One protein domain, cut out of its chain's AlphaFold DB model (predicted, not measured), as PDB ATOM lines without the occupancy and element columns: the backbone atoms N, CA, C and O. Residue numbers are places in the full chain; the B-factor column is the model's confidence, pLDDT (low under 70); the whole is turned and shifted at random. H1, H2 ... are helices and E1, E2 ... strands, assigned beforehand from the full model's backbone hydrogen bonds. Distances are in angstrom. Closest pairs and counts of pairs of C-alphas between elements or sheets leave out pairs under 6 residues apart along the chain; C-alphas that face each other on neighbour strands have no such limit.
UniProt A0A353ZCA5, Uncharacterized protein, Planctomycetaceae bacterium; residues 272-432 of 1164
ATOM      1  N   VAL A 272     -59.473  30.429 -17.983       41.88
ATOM      2  CA  VAL A 272     -58.590  29.360 -17.486       41.88
ATOM      3  C   VAL A 272     -59.230  27.978 -17.647       41.88
ATOM      4  O   VAL A 272     -58.522  27.019 -17.932       41.88
ATOM      5  N   LEU A 273     -60.565  27.884 -17.604       40.41
ATOM      6  CA  LEU A 273     -61.349  26.648 -17.753       40.41
ATOM      7  C   LEU A 273     -60.898  25.692 -18.887       40.41
ATOM      8  O   LEU A 273     -60.916  24.489 -18.640       40.41
ATOM      9  N   PRO A 274     -60.462  26.145 -20.088       44.91
ATOM     10  CA  PRO A 274     -60.008  25.249 -21.160       44.91
ATOM     11  C   PRO A 274     -58.686  24.505 -20.896       44.91
ATOM     12  O   PRO A 274     -58.325  23.637 -21.689       44.91
ATOM     13  N   HIS A 275     -57.947  24.862 -19.840       44.47
ATOM     14  CA  HIS A 275     -56.625  24.304 -19.521       44.47
ATOM     15  C   HIS A 275     -56.688  23.123 -18.537       44.47
ATOM     16  O   HIS A 275     -55.713  22.387 -18.415       44.47
ATOM     17  N   PHE A 276     -57.836  22.909 -17.883       47.72
ATOM     18  CA  PHE A 276     -58.103  21.760 -17.013       47.72
ATOM     19  C   PHE A 276     -58.816  20.641 -17.793       47.72
ATOM     20  O   PHE A 276     -59.658  20.911 -18.655       47.72
ATOM     21  N   ARG A 277     -58.512  19.375 -17.489       49.88
ATOM     22  CA  ARG A 277     -59.171  18.185 -18.064       49.88
ATOM     23  C   ARG A 277     -60.099  17.511 -17.052       49.88
ATOM     24  O   ARG A 277     -60.197  17.911 -15.900       49.88
ATOM     25  N   GLU A 278     -60.785  16.447 -17.475       43.97
ATOM     26  CA  GLU A 278     -61.559  15.597 -16.554       43.97
ATOM     27  C   GLU A 278     -60.698  14.884 -15.495       43.97
ATOM     28  O   GLU A 278     -61.244  14.440 -14.490       43.97
ATOM     29  N   ALA A 279     -59.378  14.801 -15.699       41.91
ATOM     30  CA  ALA A 279     -58.405  14.397 -14.681       41.91
ATOM     31  C   ALA A 279     -58.499  15.300 -13.437       41.91
ATOM     32  O   ALA A 279     -58.654  14.838 -12.309       41.91
ATOM     33  N   ASP A 280     -58.569  16.615 -13.659       53.16
ATOM     34  CA  ASP A 280     -58.693  17.646 -12.629       53.16
ATOM     35  C   ASP A 280     -60.098  17.695 -11.988       53.16
ATOM     36  O   ASP A 280     -60.522  18.735 -11.483       53.16
ATOM     37  N   ARG A 281     -60.859  16.590 -11.991       47.59
ATOM     38  CA  ARG A 281     -62.248  16.499 -11.503       47.59
ATOM     39  C   ARG A 281     -62.507  17.125 -10.123       47.59
ATOM     40  O   ARG A 281     -63.582  17.700  -9.990       47.59
ATOM     41  N   PRO A 282     -61.592  17.119  -9.130       46.72
ATOM     42  CA  PRO A 282     -61.773  17.890  -7.894       46.72
ATOM     43  C   PRO A 282     -61.819  19.414  -8.125       46.72
ATOM     44  O   PRO A 282     -62.730  20.086  -7.651       46.72
ATOM     45  N   LEU A 283     -60.897  19.964  -8.922       48.09
ATOM     46  CA  LEU A 283     -60.880  21.381  -9.324       48.09
ATOM     47  C   LEU A 283     -62.078  21.718 -10.236       48.09
ATOM     48  O   LEU A 283     -62.705  22.770 -10.117       48.09
ATOM     49  N   VAL A 284     -62.447  20.784 -11.115       47.47
ATOM     50  CA  VAL A 284     -63.598  20.877 -12.029       47.47
ATOM     51  C   VAL A 284     -64.937  20.578 -11.320       47.47
ATOM     52  O   VAL A 284     -65.991  20.771 -11.923       47.47
ATOM     53  N   ALA A 285     -64.921  20.203 -10.034       44.00
ATOM     54  CA  ALA A 285     -66.084  20.182  -9.141       44.00
ATOM     55  C   ALA A 285     -66.216  21.504  -8.362       44.00
ATOM     56  O   ALA A 285     -67.307  22.066  -8.320       44.00
ATOM     57  N   VAL A 286     -65.105  22.073  -7.873       49.56
ATOM     58  CA  VAL A 286     -65.047  23.437  -7.288       49.56
ATOM     59  C   VAL A 286     -65.582  24.500  -8.262       49.56
ATOM     60  O   VAL A 286     -66.197  25.476  -7.852       49.56
ATOM     61  N   ARG A 287     -65.477  24.250  -9.574       44.66
ATOM     62  CA  ARG A 287     -66.206  24.928 -10.668       44.66
ATOM     63  C   ARG A 287     -67.694  25.227 -10.399       44.66
ATOM     64  O   ARG A 287     -68.218  26.162 -11.002       44.66
ATOM     65  N   ALA A 288     -68.386  24.416  -9.596       44.59
ATOM     66  CA  ALA A 288     -69.803  24.592  -9.275       44.59
ATOM     67  C   ALA A 288     -70.050  25.584  -8.120       44.59
ATOM     68  O   ALA A 288     -71.114  26.198  -8.072       44.59
ATOM     69  N   GLU A 289     -69.078  25.774  -7.224       44.50
ATOM     70  CA  GLU A 289     -69.222  26.573  -6.004       44.50
ATOM     71  C   GLU A 289     -68.322  27.813  -6.064       44.50
ATOM     72  O   GLU A 289     -67.121  27.798  -5.801       44.50
ATOM     73  N   THR A 290     -68.928  28.923  -6.482       41.84
ATOM     74  CA  THR A 290     -68.242  30.166  -6.854       41.84
ATOM     75  C   THR A 290     -67.457  30.802  -5.705       41.84
ATOM     76  O   THR A 290     -68.076  31.321  -4.775       41.84
ATOM     77  N   GLY A 291     -66.127  30.882  -5.830       50.53
ATOM     78  CA  GLY A 291     -65.278  31.849  -5.108       50.53
ATOM     79  C   GLY A 291     -65.411  31.847  -3.581       50.53
ATOM     80  O   GLY A 291     -65.168  32.869  -2.944       50.53
ATOM     81  N   LYS A 292     -65.852  30.729  -3.000       51.81
ATOM     82  CA  LYS A 292     -66.095  30.572  -1.569       51.81
ATOM     83  C   LYS A 292     -65.201  29.477  -1.018       51.81
ATOM     84  O   LYS A 292     -65.140  28.372  -1.546       51.81
ATOM     85  N   ILE A 293     -64.556  29.801   0.091       52.56
ATOM     86  CA  ILE A 293     -63.930  28.838   0.992       52.56
ATOM     87  C   ILE A 293     -65.030  27.862   1.453       52.56
ATOM     88  O   ILE A 293     -66.039  28.345   1.977       52.56
ATOM     89  N   PRO A 294     -64.878  26.535   1.273       55.81
ATOM     90  CA  PRO A 294     -65.883  25.562   1.691       55.81
ATOM     91  C   PRO A 294     -66.262  25.734   3.163       55.81
ATOM     92  O   PRO A 294     -65.390  25.911   4.019       55.81
ATOM     93  N   GLU A 295     -67.556  25.678   3.488       51.44
ATOM     94  CA  GLU A 295     -68.000  25.849   4.877       51.44
ATOM     95  C   GLU A 295     -67.420  24.744   5.774       51.44
ATOM     96  O   GLU A 295     -66.911  25.040   6.858       51.44
ATOM     97  N   ALA A 296     -67.373  23.507   5.267       54.34
ATOM     98  CA  ALA A 296     -66.759  22.350   5.909       54.34
ATOM     99  C   ALA A 296     -65.215  22.453   5.957       54.34
ATOM    100  O   ALA A 296     -64.545  22.649   4.942       54.34
ATOM    101  N   ALA A 297     -64.636  22.349   7.158       55.50
ATOM    102  CA  ALA A 297     -63.221  22.652   7.413       55.50
ATOM    103  C   ALA A 297     -62.226  21.602   6.872       55.50
ATOM    104  O   ALA A 297     -61.059  21.918   6.636       55.50
ATOM    105  N   ASP A 298     -62.679  20.371   6.648       56.09
ATOM    106  CA  ASP A 298     -61.938  19.287   5.995       56.09
ATOM    107  C   ASP A 298     -61.681  19.582   4.507       56.09
ATOM    108  O   ASP A 298     -60.592  19.311   3.997       56.09
ATOM    109  N   GLN A 299     -62.642  20.226   3.839       56.78
ATOM    110  CA  GLN A 299     -62.568  20.604   2.424       56.78
ATOM    111  C   GLN A 299     -61.699  21.852   2.176       56.78
ATOM    112  O   GLN A 299     -61.297  22.115   1.041       56.78
ATOM    113  N   ARG A 300     -61.352  22.609   3.228       66.12
ATOM    114  CA  ARG A 300     -60.481  23.792   3.136       66.12
ATOM    115  C   ARG A 300     -59.018  23.388   2.968       66.12
ATOM    116  O   ARG A 300     -58.355  22.997   3.936       66.12
ATOM    117  N   LYS A 301     -58.485  23.492   1.752       72.75
ATOM    118  CA  LYS A 301     -57.082  23.167   1.445       72.75
ATOM    119  C   LYS A 301     -56.538  23.924   0.232       72.75
ATOM    120  O   LYS A 301     -57.283  24.586  -0.485       72.75
ATOM    121  N   LEU A 302     -55.233  23.802   0.005       75.06
ATOM    122  CA  LEU A 302     -54.639  24.101  -1.294       75.06
ATOM    123  C   LEU A 302     -55.096  23.035  -2.305       75.06
ATOM    124  O   LEU A 302     -55.127  21.847  -1.988       75.06
ATOM    125  N   LEU A 303     -55.424  23.451  -3.523       72.69
ATOM    126  CA  LEU A 303     -55.493  22.574  -4.689       72.69
ATOM    127  C   LEU A 303     -54.431  23.007  -5.699       72.69
ATOM    128  O   LEU A 303     -54.161  24.196  -5.863       72.69
ATOM    129  N   VAL A 304     -53.842  22.034  -6.387       72.56
ATOM    130  CA  VAL A 304     -52.765  22.248  -7.358       72.56
ATOM    131  C   VAL A 304     -53.207  21.646  -8.687       72.56
ATOM    132  O   VAL A 304     -53.401  20.438  -8.786       72.56
ATOM    133  N   GLY A 305     -53.399  22.492  -9.696       68.38
ATOM    134  CA  GLY A 305     -53.626  22.087 -11.084       68.38
ATOM    135  C   GLY A 305     -52.343  22.150 -11.905       68.38
ATOM    136  O   GLY A 305     -51.477  22.982 -11.631       68.38
ATOM    137  N   LEU A 306     -52.230  21.307 -12.933       73.00
ATOM    138  CA  LEU A 306     -51.041  21.204 -13.785       73.00
ATOM    139  C   LEU A 306     -51.379  21.551 -15.243       73.00
ATOM    140  O   LEU A 306     -51.842  20.708 -16.006       73.00
ATOM    141  N   GLU A 307     -51.132  22.802 -15.636       68.88
ATOM    142  CA  GLU A 307     -51.513  23.332 -16.954       68.88
ATOM    143  C   GLU A 307     -50.558  22.892 -18.069       68.88
ATOM    144  O   GLU A 307     -50.957  22.712 -19.220       68.88
ATOM    145  N   THR A 308     -49.262  22.770 -17.772       71.12
ATOM    146  CA  THR A 308     -48.245  22.389 -18.762       71.12
ATOM    147  C   THR A 308     -47.082  21.666 -18.100       71.12
ATOM    148  O   THR A 308     -46.585  22.097 -17.063       71.12
ATOM    149  N   VAL A 309     -46.609  20.611 -18.763       76.94
ATOM    150  CA  VAL A 309     -45.317  19.971 -18.505       76.94
ATOM    151  C   VAL A 309     -44.458  20.112 -19.756       76.94
ATOM    152  O   VAL A 309     -44.949  19.911 -20.866       76.94
ATOM    153  N   SER A 310     -43.175  20.416 -19.583       78.50
ATOM    154  CA  SER A 310     -42.158  20.244 -20.619       78.50
ATOM    155  C   SER A 310     -40.889  19.652 -20.002       78.50
ATOM    156  O   SER A 310     -40.500  20.031 -18.896       78.50
ATOM    157  N   LEU A 311     -40.250  18.718 -20.714       78.62
ATOM    158  CA  LEU A 311     -39.010  18.038 -20.312       78.62
ATOM    159  C   LEU A 311     -37.861  18.334 -21.305       78.62
ATOM    160  O   LEU A 311     -37.310  17.404 -21.904       78.62
ATOM    161  N   PRO A 312     -37.522  19.612 -21.573       73.19
ATOM    162  CA  PRO A 312     -36.574  19.945 -22.624       73.19
ATOM    163  C   PRO A 312     -35.154  19.497 -22.262       73.19
ATOM    164  O   PRO A 312     -34.675  19.708 -21.146       73.19
ATOM    165  N   VAL A 313     -34.463  18.924 -23.247       69.06
ATOM    166  CA  VAL A 313     -33.029  18.629 -23.179       69.06
ATOM    167  C   VAL A 313     -32.285  19.669 -24.002       69.06
ATOM    168  O   VAL A 313     -32.560  19.842 -25.189       69.06
ATOM    169  N   VAL A 314     -31.351  20.374 -23.366       65.06
ATOM    170  CA  VAL A 314     -30.564  21.431 -24.009       65.06
ATOM    171  C   VAL A 314     -29.139  20.948 -24.238       65.06
ATOM    172  O   VAL A 314     -28.483  20.475 -23.312       65.06
ATOM    173  N   TYR A 315     -28.662  21.083 -25.476       58.88
ATOM    174  CA  TYR A 315     -27.337  20.653 -25.918       58.88
ATOM    175  C   TYR A 315     -26.324  21.801 -25.768       58.88
ATOM    176  O   TYR A 315     -26.187  22.636 -26.660       58.88
ATOM    177  N   GLY A 316     -25.607  21.866 -24.643       49.38
ATOM    178  CA  GLY A 316     -24.579  22.893 -24.396       49.38
ATOM    179  C   GLY A 316     -23.249  22.672 -25.134       49.38
ATOM    180  O   GLY A 316     -22.408  23.567 -25.175       49.38
ATOM    181  N   GLY A 317     -23.033  21.485 -25.707       49.09
ATOM    182  CA  GLY A 317     -21.772  21.074 -26.334       49.09
ATOM    183  C   GLY A 317     -21.455  19.593 -26.083       49.09
ATOM    184  O   GLY A 317     -22.283  18.894 -25.500       49.09
ATOM    185  N   PRO A 318     -20.257  19.103 -26.469       35.22
ATOM    186  CA  PRO A 318     -19.941  17.666 -26.547       35.22
ATOM    187  C   PRO A 318     -20.079  16.830 -25.264       35.22
ATOM    188  O   PRO A 318     -20.045  15.613 -25.353       35.22
ATOM    189  N   ASN A 319     -20.209  17.459 -24.091       42.66
ATOM    190  CA  ASN A 319     -20.470  16.812 -22.796       42.66
ATOM    191  C   ASN A 319     -21.386  17.690 -21.908       42.66
ATOM    192  O   ASN A 319     -21.189  17.775 -20.700       42.66
ATOM    193  N   GLN A 320     -22.335  18.430 -22.499       56.97
ATOM    194  CA  GLN A 320     -23.185  19.396 -21.774       56.97
ATOM    195  C   GLN A 320     -24.677  19.272 -22.122       56.97
ATOM    196  O   GLN A 320     -25.368  20.275 -22.295       56.97
ATOM    197  N   ASN A 321     -25.184  18.046 -22.243       63.59
ATOM    198  CA  ASN A 321     -26.626  17.827 -22.327       63.59
ATOM    199  C   ASN A 321     -27.219  17.970 -20.920       63.59
ATOM    200  O   ASN A 321     -26.751  17.301 -20.002       63.59
ATOM    201  N   GLN A 322     -28.241  18.809 -20.747       75.00
ATOM    202  CA  GLN A 322     -28.936  18.993 -19.467       75.00
ATOM    203  C   GLN A 322     -30.448  18.859 -19.680       75.00
ATOM    204  O   GLN A 322     -31.001  19.506 -20.575       75.00
ATOM    205  N   ARG A 323     -31.107  17.987 -18.900       82.75
ATOM    206  CA  ARG A 323     -32.564  17.784 -18.926       82.75
ATOM    207  C   ARG A 323     -33.197  18.637 -17.833       82.75
ATOM    208  O   ARG A 323     -32.872  18.485 -16.658       82.75
ATOM    209  N   PHE A 324     -34.121  19.499 -18.230       87.19
ATOM    210  CA  PHE A 324     -34.909  20.324 -17.322       87.19
ATOM    211  C   PHE A 324     -36.318  19.746 -17.191       87.19
ATOM    212  O   PHE A 324     -36.810  19.110 -18.121       87.19
ATOM    213  N   LEU A 325     -36.994  20.031 -16.080       89.25
ATOM    214  CA  LEU A 325     -38.445  19.919 -15.951       89.25
ATOM    215  C   LEU A 325     -39.009  21.323 -15.749       89.25
ATOM    216  O   LEU A 325     -38.690  21.976 -14.758       89.25
ATOM    217  N   ALA A 326     -39.853  21.770 -16.675       89.19
ATOM    218  CA  ALA A 326     -40.605  23.011 -16.561       89.19
ATOM    219  C   ALA A 326     -42.092  22.688 -16.360       89.19
ATOM    220  O   ALA A 326     -42.730  22.094 -17.235       89.19
ATOM    221  N   LEU A 327     -42.635  23.078 -15.208       88.81
ATOM    222  CA  LEU A 327     -44.040  22.911 -14.843       88.81
ATOM    223  C   LEU A 327     -44.727  24.276 -14.799       88.81
ATOM    224  O   LEU A 327     -44.226  25.198 -14.156       88.81
ATOM    225  N   ARG A 328     -45.902  24.387 -15.419       86.50
ATOM    226  CA  ARG A 328     -46.841  25.493 -15.192       86.50
ATOM    227  C   ARG A 328     -47.964  24.979 -14.309       86.50
ATOM    228  O   ARG A 328     -48.706  24.090 -14.731       86.50
ATOM    229  N   VAL A 329     -48.074  25.516 -13.099       85.25
ATOM    230  CA  VAL A 329     -49.054  25.075 -12.099       85.25
ATOM    231  C   VAL A 329     -49.975  26.209 -11.675       85.25
ATOM    232  O   VAL A 329     -49.559  27.366 -11.582       85.25
ATOM    233  N   THR A 330     -51.224  25.852 -11.390       81.25
ATOM    234  CA  THR A 330     -52.254  26.763 -10.886       81.25
ATOM    235  C   THR A 330     -52.607  26.370  -9.463       81.25
ATOM    236  O   THR A 330     -53.169  25.305  -9.214       81.25
ATOM    237  N   LEU A 331     -52.233  27.238  -8.529       83.56
ATOM    238  CA  LEU A 331     -52.407  27.075  -7.094       83.56
ATOM    239  C   LEU A 331     -53.727  27.741  -6.700       83.56
ATOM    240  O   LEU A 331     -53.855  28.956  -6.837       83.56
ATOM    241  N   ILE A 332     -54.712  26.963  -6.249       79.50
ATOM    242  CA  ILE A 332     -56.027  27.466  -5.827       79.50
ATOM    243  C   ILE A 332     -56.154  27.320  -4.316       79.50
ATOM    244  O   ILE A 332     -56.110  26.212  -3.781       79.50
ATOM    245  N   ASN A 333     -56.308  28.443  -3.622       81.06
ATOM    246  CA  ASN A 333     -56.360  28.480  -2.169       81.06
ATOM    247  C   ASN A 333     -57.815  28.447  -1.679       81.06
ATOM    248  O   ASN A 333     -58.491  29.471  -1.648       81.06
ATOM    249  N   LEU A 334     -58.287  27.277  -1.236       74.19
ATOM    250  CA  LEU A 334     -59.600  27.118  -0.599       74.19
ATOM    251  C   LEU A 334     -59.522  27.185   0.937       74.19
ATOM    252  O   LEU A 334     -60.388  26.654   1.631       74.19
ATOM    253  N   THR A 335     -58.477  27.806   1.491       73.06
ATOM    254  CA  THR A 335     -58.343  28.082   2.931       73.06
ATOM    255  C   THR A 335     -58.782  29.511   3.259       73.06
ATOM    256  O   THR A 335     -58.849  30.369   2.384       73.06
ATOM    257  N   GLY A 336     -59.100  29.770   4.531       71.88
ATOM    258  CA  GLY A 336     -59.565  31.086   4.995       71.88
ATOM    259  C   GLY A 336     -58.475  32.150   5.157       71.88
ATOM    260  O   GLY A 336     -58.779  33.252   5.600       71.88
ATOM    261  N   GLU A 337     -57.225  31.823   4.834       82.12
ATOM    262  CA  GLU A 337     -56.043  32.646   5.091       82.12
ATOM    263  C   GLU A 337     -55.221  32.802   3.805       82.12
ATOM    264  O   GLU A 337     -55.351  32.016   2.866       82.12
ATOM    265  N   VAL A 338     -54.374  33.831   3.732       84.19
ATOM    266  CA  VAL A 338     -53.469  34.016   2.590       84.19
ATOM    267  C   VAL A 338     -52.335  32.999   2.698       84.19
ATOM    268  O   VAL A 338     -51.534  33.059   3.627       84.19
ATOM    269  N   LEU A 339     -52.251  32.076   1.739       88.06
ATOM    270  CA  LEU A 339     -51.141  31.130   1.665       88.06
ATOM    271  C   LEU A 339     -49.948  31.807   0.994       88.06
ATOM    272  O   LEU A 339     -50.082  32.386  -0.082       88.06
ATOM    273  N   ASN A 340     -48.777  31.713   1.618       89.88
ATOM    274  CA  ASN A 340     -47.522  32.220   1.076       89.88
ATOM    275  C   ASN A 340     -46.569  31.031   0.911       89.88
ATOM    276  O   ASN A 340     -46.335  30.302   1.875       89.88
ATOM    277  N   ILE A 341     -46.105  30.785  -0.315       91.44
ATOM    278  CA  ILE A 341     -45.380  29.564  -0.695       91.44
ATOM    279  C   ILE A 341     -44.029  29.979  -1.280       91.44
ATOM    280  O   ILE A 341     -43.965  30.478  -2.408       91.44
ATOM    281  N   ALA A 342     -42.942  29.804  -0.528       90.31
ATOM    282  CA  ALA A 342     -41.595  30.096  -1.005       90.31
ATOM    283  C   ALA A 342     -40.992  28.891  -1.739       90.31
ATOM    284  O   ALA A 342     -41.444  27.757  -1.591       90.31
ATOM    285  N   ARG A 343     -39.920  29.110  -2.516       90.06
ATOM    286  CA  ARG A 343     -39.231  28.018  -3.244       90.06
ATOM    287  C   ARG A 343     -38.786  26.855  -2.340       90.06
ATOM    288  O   ARG A 343     -38.688  25.731  -2.809       90.06
ATOM    289  N   LYS A 344     -38.520  27.117  -1.055       88.62
ATOM    290  CA  LYS A 344     -38.138  26.105  -0.048       88.62
ATOM    291  C   LYS A 344     -39.289  25.155   0.332       88.62
ATOM    292  O   LYS A 344     -39.029  24.075   0.844       88.62
ATOM    293  N   ASP A 345     -40.537  25.584   0.132       91.75
ATOM    294  CA  ASP A 345     -41.756  24.875   0.545       91.75
ATOM    295  C   ASP A 345     -42.289  23.967  -0.588       91.75
ATOM    296  O   ASP A 345     -43.365  23.378  -0.489       91.75
ATOM    297  N   VAL A 346     -41.529  23.860  -1.683       93.38
ATOM    298  CA  VAL A 346     -41.819  23.060  -2.874       93.38
ATOM    299  C   VAL A 346     -40.670  22.079  -3.095       93.38
ATOM    300  O   VAL A 346     -39.514  22.483  -3.171       93.38
ATOM    301  N   GLU A 347     -40.988  20.796  -3.256       93.38
ATOM    302  CA  GLU A 347     -40.009  19.741  -3.541       93.38
ATOM    303  C   GLU A 347     -40.462  18.922  -4.755       93.38
ATOM    304  O   GLU A 347     -41.588  18.428  -4.793       93.38
ATOM    305  N   LEU A 348     -39.576  18.711  -5.724       93.44
ATOM    306  CA  LEU A 348     -39.707  17.625  -6.691       93.44
ATOM    307  C   LEU A 348     -38.921  16.423  -6.167       93.44
ATOM    308  O   LEU A 348     -37.701  16.504  -6.018       93.44
ATOM    309  N   LEU A 349     -39.601  15.305  -5.922       91.00
ATOM    310  CA  LEU A 349     -38.945  14.015  -5.743       91.00
ATOM    311  C   LEU A 349     -38.592  13.427  -7.111       91.00
ATOM    312  O   LEU A 349     -39.482  13.230  -7.941       91.00
ATOM    313  N   VAL A 350     -37.317  13.097  -7.304       86.88
ATOM    314  CA  VAL A 350     -36.777  12.361  -8.455       86.88
ATOM    315  C   VAL A 350     -36.063  11.129  -7.907       86.88
ATOM    316  O   VAL A 350     -35.132  11.271  -7.118       86.88
ATOM    317  N   ASP A 351     -36.548   9.925  -8.224       75.19
ATOM    318  CA  ASP A 351     -36.066   8.658  -7.629       75.19
ATOM    319  C   ASP A 351     -36.003   8.672  -6.080       75.19
ATOM    320  O   ASP A 351     -35.183   8.009  -5.446       75.19
ATOM    321  N   GLY A 352     -36.888   9.455  -5.450       74.06
ATOM    322  CA  GLY A 352     -36.949   9.651  -3.998       74.06
ATOM    323  C   GLY A 352     -36.021  10.737  -3.435       74.06
ATOM    324  O   GLY A 352     -36.155  11.072  -2.259       74.06
ATOM    325  N   GLN A 353     -35.135  11.335  -4.237       82.38
ATOM    326  CA  GLN A 353     -34.336  12.498  -3.836       82.38
ATOM    327  C   GLN A 353     -35.126  13.795  -4.049       82.38
ATOM    328  O   GLN A 353     -35.659  14.024  -5.133       82.38
ATOM    329  N   ALA A 354     -35.200  14.646  -3.023       87.81
ATOM    330  CA  ALA A 354     -35.893  15.931  -3.085       87.81
ATOM    331  C   ALA A 354     -34.991  17.041  -3.648       87.81
ATOM    332  O   ALA A 354     -33.878  17.239  -3.160       87.81
ATOM    333  N   GLN A 355     -35.495  17.804  -4.621       88.62
ATOM    334  CA  GLN A 355     -34.880  19.048  -5.097       88.62
ATOM    335  C   GLN A 355     -35.913  20.194  -5.163       88.62
ATOM    336  O   GLN A 355     -37.035  19.971  -5.627       88.62
ATOM    337  N   PRO A 356     -35.581  21.419  -4.711       90.56
ATOM    338  CA  PRO A 356     -36.471  22.577  -4.812       90.56
ATOM    339  C   PRO A 356     -36.445  23.196  -6.224       90.56
ATOM    340  O   PRO A 356     -35.529  22.908  -6.998       90.56
ATOM    341  N   PRO A 357     -37.392  24.087  -6.572       92.06
ATOM    342  CA  PRO A 357     -37.330  24.884  -7.794       92.06
ATOM    343  C   PRO A 357     -36.045  25.724  -7.877       92.06
ATOM    344  O   PRO A 357     -35.690  26.458  -6.952       92.06
ATOM    345  N   GLN A 358     -35.372  25.636  -9.020       88.56
ATOM    346  CA  GLN A 358     -34.078  26.245  -9.319       88.56
ATOM    347  C   GLN A 358     -34.221  27.383 -10.344       88.56
ATOM    348  O   GLN A 358     -35.162  27.430 -11.138       88.56
ATOM    349  N   GLU A 359     -33.245  28.290 -10.369       87.62
ATOM    350  CA  GLU A 359     -33.103  29.264 -11.456       87.62
ATOM    351  C   GLU A 359     -32.297  28.657 -12.606       87.62
ATOM    352  O   GLU A 359     -31.324  27.934 -12.390       87.62
ATOM    353  N   ALA A 360     -32.672  28.974 -13.845       82.06
ATOM    354  CA  ALA A 360     -31.973  28.465 -15.015       82.06
ATOM    355  C   ALA A 360     -30.504  28.927 -15.027       82.06
ATOM    356  O   ALA A 360     -30.252  30.131 -14.874       82.06
ATOM    357  N   PRO A 361     -29.533  28.031 -15.302       82.62
ATOM    358  CA  PRO A 361     -28.135  28.412 -15.430       82.62
ATOM    359  C   PRO A 361     -27.946  29.499 -16.491       82.62
ATOM    360  O   PRO A 361     -28.595  29.505 -17.539       82.62
ATOM    361  N   GLN A 362     -27.015  30.422 -16.245       78.56
ATOM    362  CA  GLN A 362     -26.901  31.683 -16.993       78.56
ATOM    363  C   GLN A 362     -26.684  31.522 -18.515       78.56
ATOM    364  O   GLN A 362     -26.919  32.457 -19.285       78.56
ATOM    365  N   GLN A 363     -26.213  30.353 -18.960       74.69
ATOM    366  CA  GLN A 363     -26.022  29.977 -20.369       74.69
ATOM    367  C   GLN A 363     -27.306  29.511 -21.082       74.69
ATOM    368  O   GLN A 363     -27.375  29.560 -22.310       74.69
ATOM    369  N   PHE A 364     -28.334  29.125 -20.322       79.00
ATOM    370  CA  PHE A 364     -29.626  28.655 -20.827       79.00
ATOM    371  C   PHE A 364     -30.752  29.684 -20.658       79.00
ATOM    372  O   PHE A 364     -31.706  29.644 -21.420       79.00
ATOM    373  N   GLN A 365     -30.618  30.664 -19.754       82.12
ATOM    374  CA  GLN A 365     -31.623  31.711 -19.469       82.12
ATOM    375  C   GLN A 365     -32.279  32.372 -20.702       82.12
ATOM    376  O   GLN A 365     -33.485  32.605 -20.694       82.12
ATOM    377  N   ASN A 366     -31.507  32.665 -21.754       81.12
ATOM    378  CA  ASN A 366     -32.003  33.285 -22.994       81.12
ATOM    379  C   ASN A 366     -32.359  32.273 -24.105       81.12
ATOM    380  O   ASN A 366     -32.761  32.684 -25.190       81.12
ATOM    381  N   GLN A 367     -32.188  30.972 -23.866       80.88
ATOM    382  CA  GLN A 367     -32.654  29.919 -24.768       80.88
ATOM    383  C   GLN A 367     -34.124  29.614 -24.467       80.88
ATOM    384  O   GLN A 367     -34.557  29.744 -23.321       80.88
ATOM    385  N   ALA A 368     -34.882  29.214 -25.489       80.69
ATOM    386  CA  ALA A 368     -36.303  28.914 -25.367       80.69
ATOM    387  C   ALA A 368     -36.601  27.429 -25.577       80.69
ATOM    388  O   ALA A 368     -36.059  26.802 -26.486       80.69
ATOM    389  N   PHE A 369     -37.504  26.895 -24.757       78.25
ATOM    390  CA  PHE A 369     -38.087  25.565 -24.909       78.25
ATOM    391  C   PHE A 369     -39.556  25.671 -25.335       78.25
ATOM    392  O   PHE A 369     -40.169  26.731 -25.210       78.25
ATOM    393  N   GLN A 370     -40.130  24.582 -25.849       73.19
ATOM    394  CA  GLN A 370     -41.541  24.553 -26.239       73.19
ATOM    395  C   GLN A 370     -42.442  24.165 -25.062       73.19
ATOM    396  O   GLN A 370     -42.225  23.152 -24.391       73.19
ATOM    397  N   ALA A 371     -43.480  24.969 -24.851       70.25
ATOM    398  CA  ALA A 371     -44.550  24.773 -23.885       70.25
ATOM    399  C   ALA A 371     -45.892  24.855 -24.633       70.25
ATOM    400  O   ALA A 371     -46.380  25.937 -24.971       70.25
ATOM    401  N   GLY A 372     -46.467  23.699 -24.976       65.69
ATOM    402  CA  GLY A 372     -47.601  23.635 -25.902       65.69
ATOM    403  C   GLY A 372     -47.191  24.090 -27.308       65.69
ATOM    404  O   GLY A 372     -46.458  23.378 -27.984       65.69
ATOM    405  N   GLN A 373     -47.656  25.270 -27.736       60.19
ATOM    406  CA  GLN A 373     -47.232  25.930 -28.986       60.19
ATOM    407  C   GLN A 373     -46.463  27.246 -28.751       60.19
ATOM    408  O   GLN A 373     -46.260  28.019 -29.685       60.19
ATOM    409  N   GLN A 374     -46.065  27.542 -27.508       68.44
ATOM    410  CA  GLN A 374     -45.320  28.754 -27.166       68.44
ATOM    411  C   GLN A 374     -43.857  28.422 -26.863       68.44
ATOM    412  O   GLN A 374     -43.564  27.566 -26.029       68.44
ATOM    413  N   GLY A 375     -42.937  29.145 -27.507       77.56
ATOM    414  CA  GLY A 375     -41.531  29.161 -27.114       77.56
ATOM    415  C   GLY A 375     -41.347  30.060 -25.893       77.56
ATOM    416  O   GLY A 375     -41.602  31.259 -25.983       77.56
ATOM    417  N   ILE A 376     -40.908  29.496 -24.769       82.62
ATOM    418  CA  ILE A 376     -40.716  30.209 -23.497       82.62
ATOM    419  C   ILE A 376     -39.237  30.154 -23.124       82.62
ATOM    420  O   ILE A 376     -38.634  29.081 -23.154       82.62
ATOM    421  N   ALA A 377     -38.631  31.298 -22.792       86.62
ATOM    422  CA  ALA A 377     -37.230  31.329 -22.383       86.62
ATOM    423  C   ALA A 377     -37.053  30.803 -20.952       86.62
ATOM    424  O   ALA A 377     -37.879  31.069 -20.079       86.62
ATOM    425  N   PHE A 378     -35.951  30.105 -20.670       87.31
ATOM    426  CA  PHE A 378     -35.712  29.512 -19.345       87.31
ATOM    427  C   PHE A 378     -35.592  30.535 -18.197       87.31
ATOM    428  O   PHE A 378     -35.699  30.165 -17.029       87.31
ATOM    429  N   ARG A 379     -35.377  31.823 -18.488       87.94
ATOM    430  CA  ARG A 379     -35.488  32.917 -17.501       87.94
ATOM    431  C   ARG A 379     -36.942  33.267 -17.138       87.94
ATOM    432  O   ARG A 379     -37.201  33.669 -16.014       87.94
ATOM    433  N   ASP A 380     -37.868  33.095 -18.082       87.12
ATOM    434  CA  ASP A 380     -39.276  33.501 -17.980       87.12
ATOM    435  C   ASP A 380     -40.156  32.356 -17.416       87.12
ATOM    436  O   ASP A 380     -41.316  32.564 -17.066       87.12
ATOM    437  N   ALA A 381     -39.593  31.145 -17.294       88.19
ATOM    438  CA  ALA A 381     -40.230  29.934 -16.767       88.19
ATOM    439  C   ALA A 381     -39.792  29.578 -15.330       88.19
ATOM    440  O   ALA A 381     -39.681  28.401 -14.990       88.19
ATOM    441  N   GLN A 382     -39.497  30.570 -14.489       88.69
ATOM    442  CA  GLN A 382     -38.988  30.358 -13.127       88.69
ATOM    443  C   GLN A 382     -40.031  30.709 -12.066       88.69
ATOM    444  O   GLN A 382     -40.820  31.638 -12.241       88.69
ATOM    445  N   MET A 383     -39.986  30.008 -10.933       91.50
ATOM    446  CA  MET A 383     -40.769  30.393  -9.758       91.50
ATOM    447  C   MET A 383     -40.183  31.696  -9.188       91.50
ATOM    448  O   MET A 383     -38.958  31.765  -9.021       91.50
ATOM    449  N   PRO A 384     -40.987  32.718  -8.844       88.50
ATOM    450  CA  PRO A 384     -40.491  33.835  -8.038       88.50
ATOM    451  C   PRO A 384     -39.992  33.320  -6.669       88.50
ATOM    452  O   PRO A 384     -40.260  32.170  -6.314       88.50
ATOM    453  N   PRO A 385     -39.256  34.123  -5.880       87.94
ATOM    454  CA  PRO A 385     -38.768  33.689  -4.566       87.94
ATOM    455  C   PRO A 385     -39.889  33.197  -3.638       87.94
ATOM    456  O   PRO A 385     -39.693  32.250  -2.873       87.94
ATOM    457  N   GLU A 386     -41.065  33.820  -3.756       89.44
ATOM    458  CA  GLU A 386     -42.271  33.529  -2.993       89.44
ATOM    459  C   GLU A 386     -43.526  33.776  -3.850       89.44
ATOM    460  O   GLU A 386     -43.551  34.691  -4.677       89.44
ATOM    461  N   VAL A 387     -44.550  32.936  -3.678       91.75
ATOM    462  CA  VAL A 387     -45.848  33.014  -4.359       91.75
ATOM    463  C   VAL A 387     -46.945  33.199  -3.312       91.75
ATOM    464  O   VAL A 387     -47.261  32.278  -2.560       91.75
ATOM    465  N   MET A 388     -47.547  34.386  -3.301       90.12
ATOM    466  CA  MET A 388     -48.715  34.706  -2.482       90.12
ATOM    467  C   MET A 388     -49.996  34.278  -3.207       90.12
ATOM    468  O   MET A 388     -50.247  34.724  -4.326       90.12
ATOM    469  N   VAL A 389     -50.821  33.452  -2.561       85.62
ATOM    470  CA  VAL A 389     -52.113  32.964  -3.067       85.62
ATOM    471  C   VAL A 389     -53.224  33.419  -2.105       85.62
ATOM    472  O   VAL A 389     -53.379  32.832  -1.028       85.62
ATOM    473  N   PRO A 390     -53.991  34.478  -2.431       84.00
ATOM    474  CA  PRO A 390     -55.041  34.995  -1.549       84.00
ATOM    475  C   PRO A 390     -56.158  33.980  -1.266       84.00
ATOM    476  O   PRO A 390     -56.396  33.062  -2.049       84.00
ATOM    477  N   ALA A 391     -56.844  34.138  -0.133       79.88
ATOM    478  CA  ALA A 391     -57.930  33.251   0.286       79.88
ATOM    479  C   ALA A 391     -59.096  33.276  -0.724       79.88
ATOM    480  O   ALA A 391     -59.651  34.335  -1.006       79.88
ATOM    481  N   GLY A 392     -59.463  32.113  -1.269       70.44
ATOM    482  CA  GLY A 392     -60.479  31.970  -2.320       70.44
ATOM    483  C   GLY A 392     -59.997  32.262  -3.751       70.44
ATOM    484  O   GLY A 392     -60.782  32.097  -4.687       70.44
ATOM    485  N   GLU A 393     -58.737  32.666  -3.953       74.25
ATOM    486  CA  GLU A 393     -58.176  32.981  -5.275       74.25
ATOM    487  C   GLU A 393     -57.333  31.840  -5.877       74.25
ATOM    488  O   GLU A 393     -56.975  30.855  -5.221       74.25
ATOM    489  N   ALA A 394     -57.013  31.992  -7.167       75.06
ATOM    490  CA  ALA A 394     -56.163  31.100  -7.945       75.06
ATOM    491  C   ALA A 394     -54.980  31.869  -8.558       75.06
ATOM    492  O   ALA A 394     -55.173  32.901  -9.202       75.06
ATOM    493  N   VAL A 395     -53.760  31.348  -8.403       79.62
ATOM    494  CA  VAL A 395     -52.523  31.961  -8.909       79.62
ATOM    495  C   VAL A 395     -51.749  30.966  -9.773       79.62
ATOM    496  O   VAL A 395     -51.435  29.858  -9.344       79.62
ATOM    497  N   GLN A 396     -51.424  31.381 -10.999       84.38
ATOM    498  CA  GLN A 396     -50.519  30.660 -11.898       84.38
ATOM    499  C   GLN A 396     -49.061  30.972 -11.549       84.38
ATOM    500  O   GLN A 396     -48.702  32.136 -11.366       84.38
ATOM    501  N   THR A 397     -48.207  29.952 -11.528       89.75
ATOM    502  CA  THR A 397     -46.754  30.116 -11.415       89.75
ATOM    503  C   THR A 397     -46.008  29.068 -12.244       89.75
ATOM    504  O   THR A 397     -46.544  28.002 -12.564       89.75
ATOM    505  N   TRP A 398     -44.766  29.379 -12.606       91.56
ATOM    506  CA  TRP A 398     -43.841  28.416 -13.198       91.56
ATOM    507  C   TRP A 398     -42.956  27.792 -12.121       91.56
ATOM    508  O   TRP A 398     -42.655  28.419 -11.111       91.56
ATOM    509  N   MET A 399     -42.505  26.565 -12.356       92.75
ATOM    510  CA  MET A 399     -41.489  25.885 -11.558       92.75
ATOM    511  C   MET A 399     -40.502  25.213 -12.511       92.75
ATOM    512  O   MET A 399     -40.915  24.488 -13.418       92.75
ATOM    513  N   LEU A 400     -39.209  25.461 -12.308       92.06
ATOM    514  CA  LEU A 400     -38.126  24.899 -13.108       92.06
ATOM    515  C   LEU A 400     -37.214  24.065 -12.209       92.06
ATOM    516  O   LEU A 400     -36.829  24.513 -11.133       92.06
ATOM    517  N   PHE A 401     -36.839  22.883 -12.676       91.25
ATOM    518  CA  PHE A 401     -35.861  22.004 -12.038       91.25
ATOM    519  C   PHE A 401     -34.821  21.652 -13.102       91.25
ATOM    520  O   PHE A 401     -35.196  21.264 -14.212       91.25
ATOM    521  N   CYS A 402     -33.532  21.864 -12.829       81.31
ATOM    522  CA  CYS A 402     -32.501  21.891 -13.873       81.31
ATOM    523  C   CYS A 402     -31.648  20.621 -13.946       81.31
ATOM    524  O   CYS A 402     -30.879  20.472 -14.892       81.31
ATOM    525  N   GLU A 403     -31.735  19.719 -12.971       75.69
ATOM    526  CA  GLU A 403     -30.776  18.617 -12.806       75.69
ATOM    527  C   GLU A 403     -31.477  17.251 -12.838       75.69
ATOM    528  O   GLU A 403     -31.335  16.429 -11.933       75.69
ATOM    529  N   LEU A 404     -32.271  16.999 -13.888       79.94
ATOM    530  CA  LEU A 404     -32.873  15.681 -14.112       79.94
ATOM    531  C   LEU A 404     -31.914  14.744 -14.874       79.94
ATOM    532  O   LEU A 404     -31.152  15.208 -15.731       79.94
ATOM    533  N   PRO A 405     -31.989  13.415 -14.641       75.75
ATOM    534  CA  PRO A 405     -31.240  12.421 -15.406       75.75
ATOM    535  C   PRO A 405     -31.422  12.578 -16.923       75.75
ATOM    536  O   PRO A 405     -32.533  12.704 -17.438       75.75
ATOM    537  N   THR A 406     -30.314  12.569 -17.661       69.44
ATOM    538  CA  THR A 406     -30.297  12.865 -19.102       69.44
ATOM    539  C   THR A 406     -30.540  11.648 -19.991       69.44
ATOM    540  O   THR A 406     -30.949  11.823 -21.136       69.44
ATOM    541  N   GLY A 407     -30.348  10.429 -19.473       67.81
ATOM    542  CA  GLY A 407     -30.623   9.178 -20.189       67.81
ATOM    543  C   GLY A 407     -32.104   8.990 -20.548       67.81
ATOM    544  O   GLY A 407     -32.967   9.720 -20.067       67.81
ATOM    545  N   GLY A 408     -32.404   8.010 -21.405       68.19
ATOM    546  CA  GLY A 408     -33.741   7.845 -21.996       68.19
ATOM    547  C   GLY A 408     -34.857   7.400 -21.046       68.19
ATOM    548  O   GLY A 408     -36.027   7.605 -21.361       68.19
ATOM    549  N   GLN A 409     -34.538   6.815 -19.888       76.38
ATOM    550  CA  GLN A 409     -35.547   6.530 -18.863       76.38
ATOM    551  C   GLN A 409     -35.974   7.820 -18.158       76.38
ATOM    552  O   GLN A 409     -35.142   8.641 -17.778       76.38
ATOM    553  N   ILE A 410     -37.284   7.976 -17.967       80.12
ATOM    554  CA  ILE A 410     -37.871   9.096 -17.231       80.12
ATOM    555  C   ILE A 410     -38.213   8.572 -15.831       80.12
ATOM    556  O   ILE A 410     -39.095   7.717 -15.728       80.12
ATOM    557  N   PRO A 411     -37.524   9.029 -14.771       80.62
ATOM    558  CA  PRO A 411     -37.730   8.515 -13.419       80.62
ATOM    559  C   PRO A 411     -39.127   8.868 -12.881       80.62
ATOM    560  O   PRO A 411     -39.730   9.836 -13.356       80.62
ATOM    561  N   PRO A 412     -39.660   8.138 -11.883       83.81
ATOM    562  CA  PRO A 412     -40.842   8.561 -11.130       83.81
ATOM    563  C   PRO A 412     -40.665   9.977 -10.562       83.81
ATOM    564  O   PRO A 412     -39.666  10.271  -9.903       83.81
ATOM    565  N   LEU A 413     -41.653  10.844 -10.812       89.44
ATOM    566  CA  LEU A 413     -41.656  12.247 -10.403       89.44
ATOM    567  C   LEU A 413     -42.862  12.547  -9.510       89.44
ATOM    568  O   LEU A 413     -44.012  12.396  -9.931       89.44
ATOM    569  N   GLN A 414     -42.610  13.044  -8.299       90.19
ATOM    570  CA  GLN A 414     -43.667  13.534  -7.409       90.19
ATOM    571  C   GLN A 414     -43.410  14.989  -7.033       90.19
ATOM    572  O   GLN A 414     -42.373  15.301  -6.454       90.19
ATOM    573  N   LEU A 415     -44.358  15.876  -7.334       91.06
ATOM    574  CA  LEU A 415     -44.324  17.263  -6.878       91.06
ATOM    575  C   LEU A 415     -45.011  17.360  -5.512       91.06
ATOM    576  O   LEU A 415     -46.179  16.994  -5.382       91.06
ATOM    577  N   LYS A 416     -44.305  17.879  -4.511       91.75
ATOM    578  CA  LYS A 416     -44.842  18.227  -3.194       91.75
ATOM    579  C   LYS A 416     -44.889  19.736  -3.032       91.75
ATOM    580  O   LYS A 416     -43.936  20.427  -3.387       91.75
ATOM    581  N   ILE A 417     -45.978  20.234  -2.452       90.38
ATOM    582  CA  ILE A 417     -46.127  21.640  -2.070       90.38
ATOM    583  C   ILE A 417     -46.650  21.696  -0.635       90.38
ATOM    584  O   ILE A 417     -47.710  21.143  -0.329       90.38
ATOM    585  N   GLN A 418     -45.900  22.363   0.238       88.94
ATOM    586  CA  GLN A 418     -46.262  22.621   1.626       88.94
ATOM    587  C   GLN A 418     -46.884  24.020   1.735       88.94
ATOM    588  O   GLN A 418     -46.317  25.001   1.259       88.94
ATOM    589  N   ALA A 419     -48.068  24.122   2.339       83.69
ATOM    590  CA  ALA A 419     -48.764  25.392   2.541       83.69
ATOM    591  C   ALA A 419     -49.740  25.294   3.722       83.69
ATOM    592  O   ALA A 419     -50.482  24.319   3.841       83.69
ATOM    593  N   GLY A 420     -49.756  26.298   4.608       72.75
ATOM    594  CA  GLY A 420     -50.717  26.365   5.723       72.75
ATOM    595  C   GLY A 420     -50.689  25.144   6.658       72.75
ATOM    596  O   GLY A 420     -51.732  24.711   7.140       72.75
ATOM    597  N   GLY A 421     -49.517  24.525   6.847       70.69
ATOM    598  CA  GLY A 421     -49.353  23.304   7.647       70.69
ATOM    599  C   GLY A 421     -49.846  22.005   6.988       70.69
ATOM    600  O   GLY A 421     -49.756  20.947   7.608       70.69
ATOM    601  N   LYS A 422     -50.341  22.048   5.742       75.88
ATOM    602  CA  LYS A 422     -50.701  20.869   4.935       75.88
ATOM    603  C   LYS A 422     -49.659  20.642   3.831       75.88
ATOM    604  O   LYS A 422     -48.993  21.578   3.397       75.88
ATOM    605  N   THR A 423     -49.521  19.397   3.373       83.00
ATOM    606  CA  THR A 423     -48.684  19.028   2.216       83.00
ATOM    607  C   THR A 423     -49.560  18.364   1.160       83.00
ATOM    608  O   THR A 423     -50.084  17.279   1.404       83.00
ATOM    609  N   GLU A 424     -49.697  18.979  -0.012       83.25
ATOM    610  CA  GLU A 424     -50.284  18.318  -1.183       83.25
ATOM    611  C   GLU A 424     -49.163  17.610  -1.967       83.25
ATOM    612  O   GLU A 424     -48.042  18.114  -2.054       83.25
ATOM    613  N   THR A 425     -49.439  16.424  -2.517       84.81
ATOM    614  CA  THR A 425     -48.473  15.623  -3.296       84.81
ATOM    615  C   THR A 425     -49.121  15.140  -4.590       84.81
ATOM    616  O   THR A 425     -50.221  14.595  -4.558       84.81
ATOM    617  N   LEU A 426     -48.439  15.328  -5.721       83.75
ATOM    618  CA  LEU A 426     -48.931  15.023  -7.062       83.75
ATOM    619  C   LEU A 426     -47.959  14.083  -7.781       83.75
ATOM    620  O   LEU A 426     -46.806  14.448  -8.007       83.75
ATOM    621  N   ASN A 427     -48.425  12.896  -8.178       85.94
ATOM    622  CA  ASN A 427     -47.666  11.996  -9.048       85.94
ATOM    623  C   ASN A 427     -47.806  12.450 -10.510       85.94
ATOM    624  O   ASN A 427     -48.904  12.422 -11.072       85.94
ATOM    625  N   LEU A 428     -46.703  12.869 -11.134       85.81
ATOM    626  CA  LEU A 428     -46.750  13.432 -12.483       85.81
ATOM    627  C   LEU A 428     -46.994  12.353 -13.555       85.81
ATOM    628  O   LEU A 428     -47.602  12.651 -14.583       85.81
ATOM    629  N   GLN A 429     -46.594  11.099 -13.310       84.25
ATOM    630  CA  GLN A 429     -46.885   9.968 -14.201       84.25
ATOM    631  C   GLN A 429     -48.379   9.607 -14.231       84.25
ATOM    632  O   GLN A 429     -48.915   9.318 -15.302       84.25
ATOM    633  N   ASP A 430     -49.073   9.654 -13.090       82.56
ATOM    634  CA  ASP A 430     -50.514   9.364 -13.043       82.56
ATOM    635  C   ASP A 430     -51.305  10.464 -13.762       82.56
ATOM    636  O   ASP A 430     -52.103  10.172 -14.654       82.56
ATOM    637  N   LEU A 431     -50.975  11.733 -13.493       78.62
ATOM    638  CA  LEU A 431     -51.537  12.881 -14.212       78.62
ATOM    639  C   LEU A 431     -51.259  12.822 -15.721       78.62
ATOM    640  O   LEU A 431     -52.114  13.210 -16.514       78.62
ATOM    641  N   ALA A 432     -50.099  12.317 -16.153       82.19
ATOM    642  CA  ALA A 432     -49.814  12.095 -17.571       82.19
ATOM    643  C   ALA A 432     -50.682  10.969 -18.171       82.19
ATOM    644  O   ALA A 432     -51.248  11.153 -19.251       82.19
TER     645      ALA A 432
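Overview. This is residues 272 to 432 of the 1164 residues of an uncharacterized protein of Planctomycetaceae bacterium (UniProt A0A353ZCA5). A long, strongly twisted sheet of E1, E2, E3 and E10 is partly face to face with a second sheet, E6, E5, E11 and E12, their strands crossed, and the small sheet of E4 and E9 also faces the long one. The hairpin of E2 and E3 reaches one end of the longest axis, and the unnamed residues 287 to 301 reach the other. The printed part has 161 residues, with H1 and H2, then E1 to E12, then H3; it is mostly strand, and its neighbour strands are antiparallel. The whole is compact, with a radius of gyration of the C-alphas of 16.4 A, and its outline is elongated, 58 by 30 by 27 A.

Along the chain. Find C-alpha 272 at (-58.590, 29.360, -17.486), where H1, residues 272 to 275, begins; H2 is residues 283 to 286. E1, residues 302 to 310, spans 23.3 A, bends by 57 degrees at residue 307 and runs on into E2, residues 313 to 315. From C-alpha 321 at (-26.626, 17.827, -22.327), E3 runs to residue 333 over 37.5 A. Next come E4, residues 339 to 342, E5, 346 to 350, E6, 353 to 355, E7, 368 to 371, E8, 374 to 377, and E9, 386 to 389. E10, residues 394 to 404, spans 28.6 A, E11, 413 to 419, 19.8 A, and E12, 422 to 427, 16.8 A. H3, residues 428 to 432, ends at (-49.814, 12.095, -17.571).

Arrangement. Look first at E3: E1 and E2 are on one side of it and E10 on the other. Within hydrogen-bond range are N 305 and O 330 at 2.9 A for E1, N 314 and O 322 at 2.9 A for E2, and N 327 and O 399 at 2.9 A for E10. The second sheet runs E6, E5, E11, E12, with N 350 and O 353 at 2.9 A, N 347 and O 416 at 3.0 A, and N 417 and O 424 at 3.0 A. Its strands stand at 42 degrees to those of the first. In E4 and E9, N 341 and O 387 are 2.9 A apart. These three form a stack of sheets, face to face in turn. In the hairpin E7 and E8, N 369 and O 376 are 2.9 A apart; the closest C-alphas of E1 and E7, Ser 310 and Ala 371, are 6.1 A apart. H1 and H2 only graze the first sheet; H3 only grazes both larger sheets. In H3 every O i to N i+4 pair is within hydrogen-bond range; H1 and H2 are too short for one.

Size, cuts and confidence. The C-alphas farthest apart, Glu 295 and Pro 318, are 58.0 A apart. The printed part has no cut; the links H2 to E1 and E6 to E7 are long. Mean pLDDT of the printed part is 74.6, and 46 residues are under 70, among them 272 to 300 and 313 to 321.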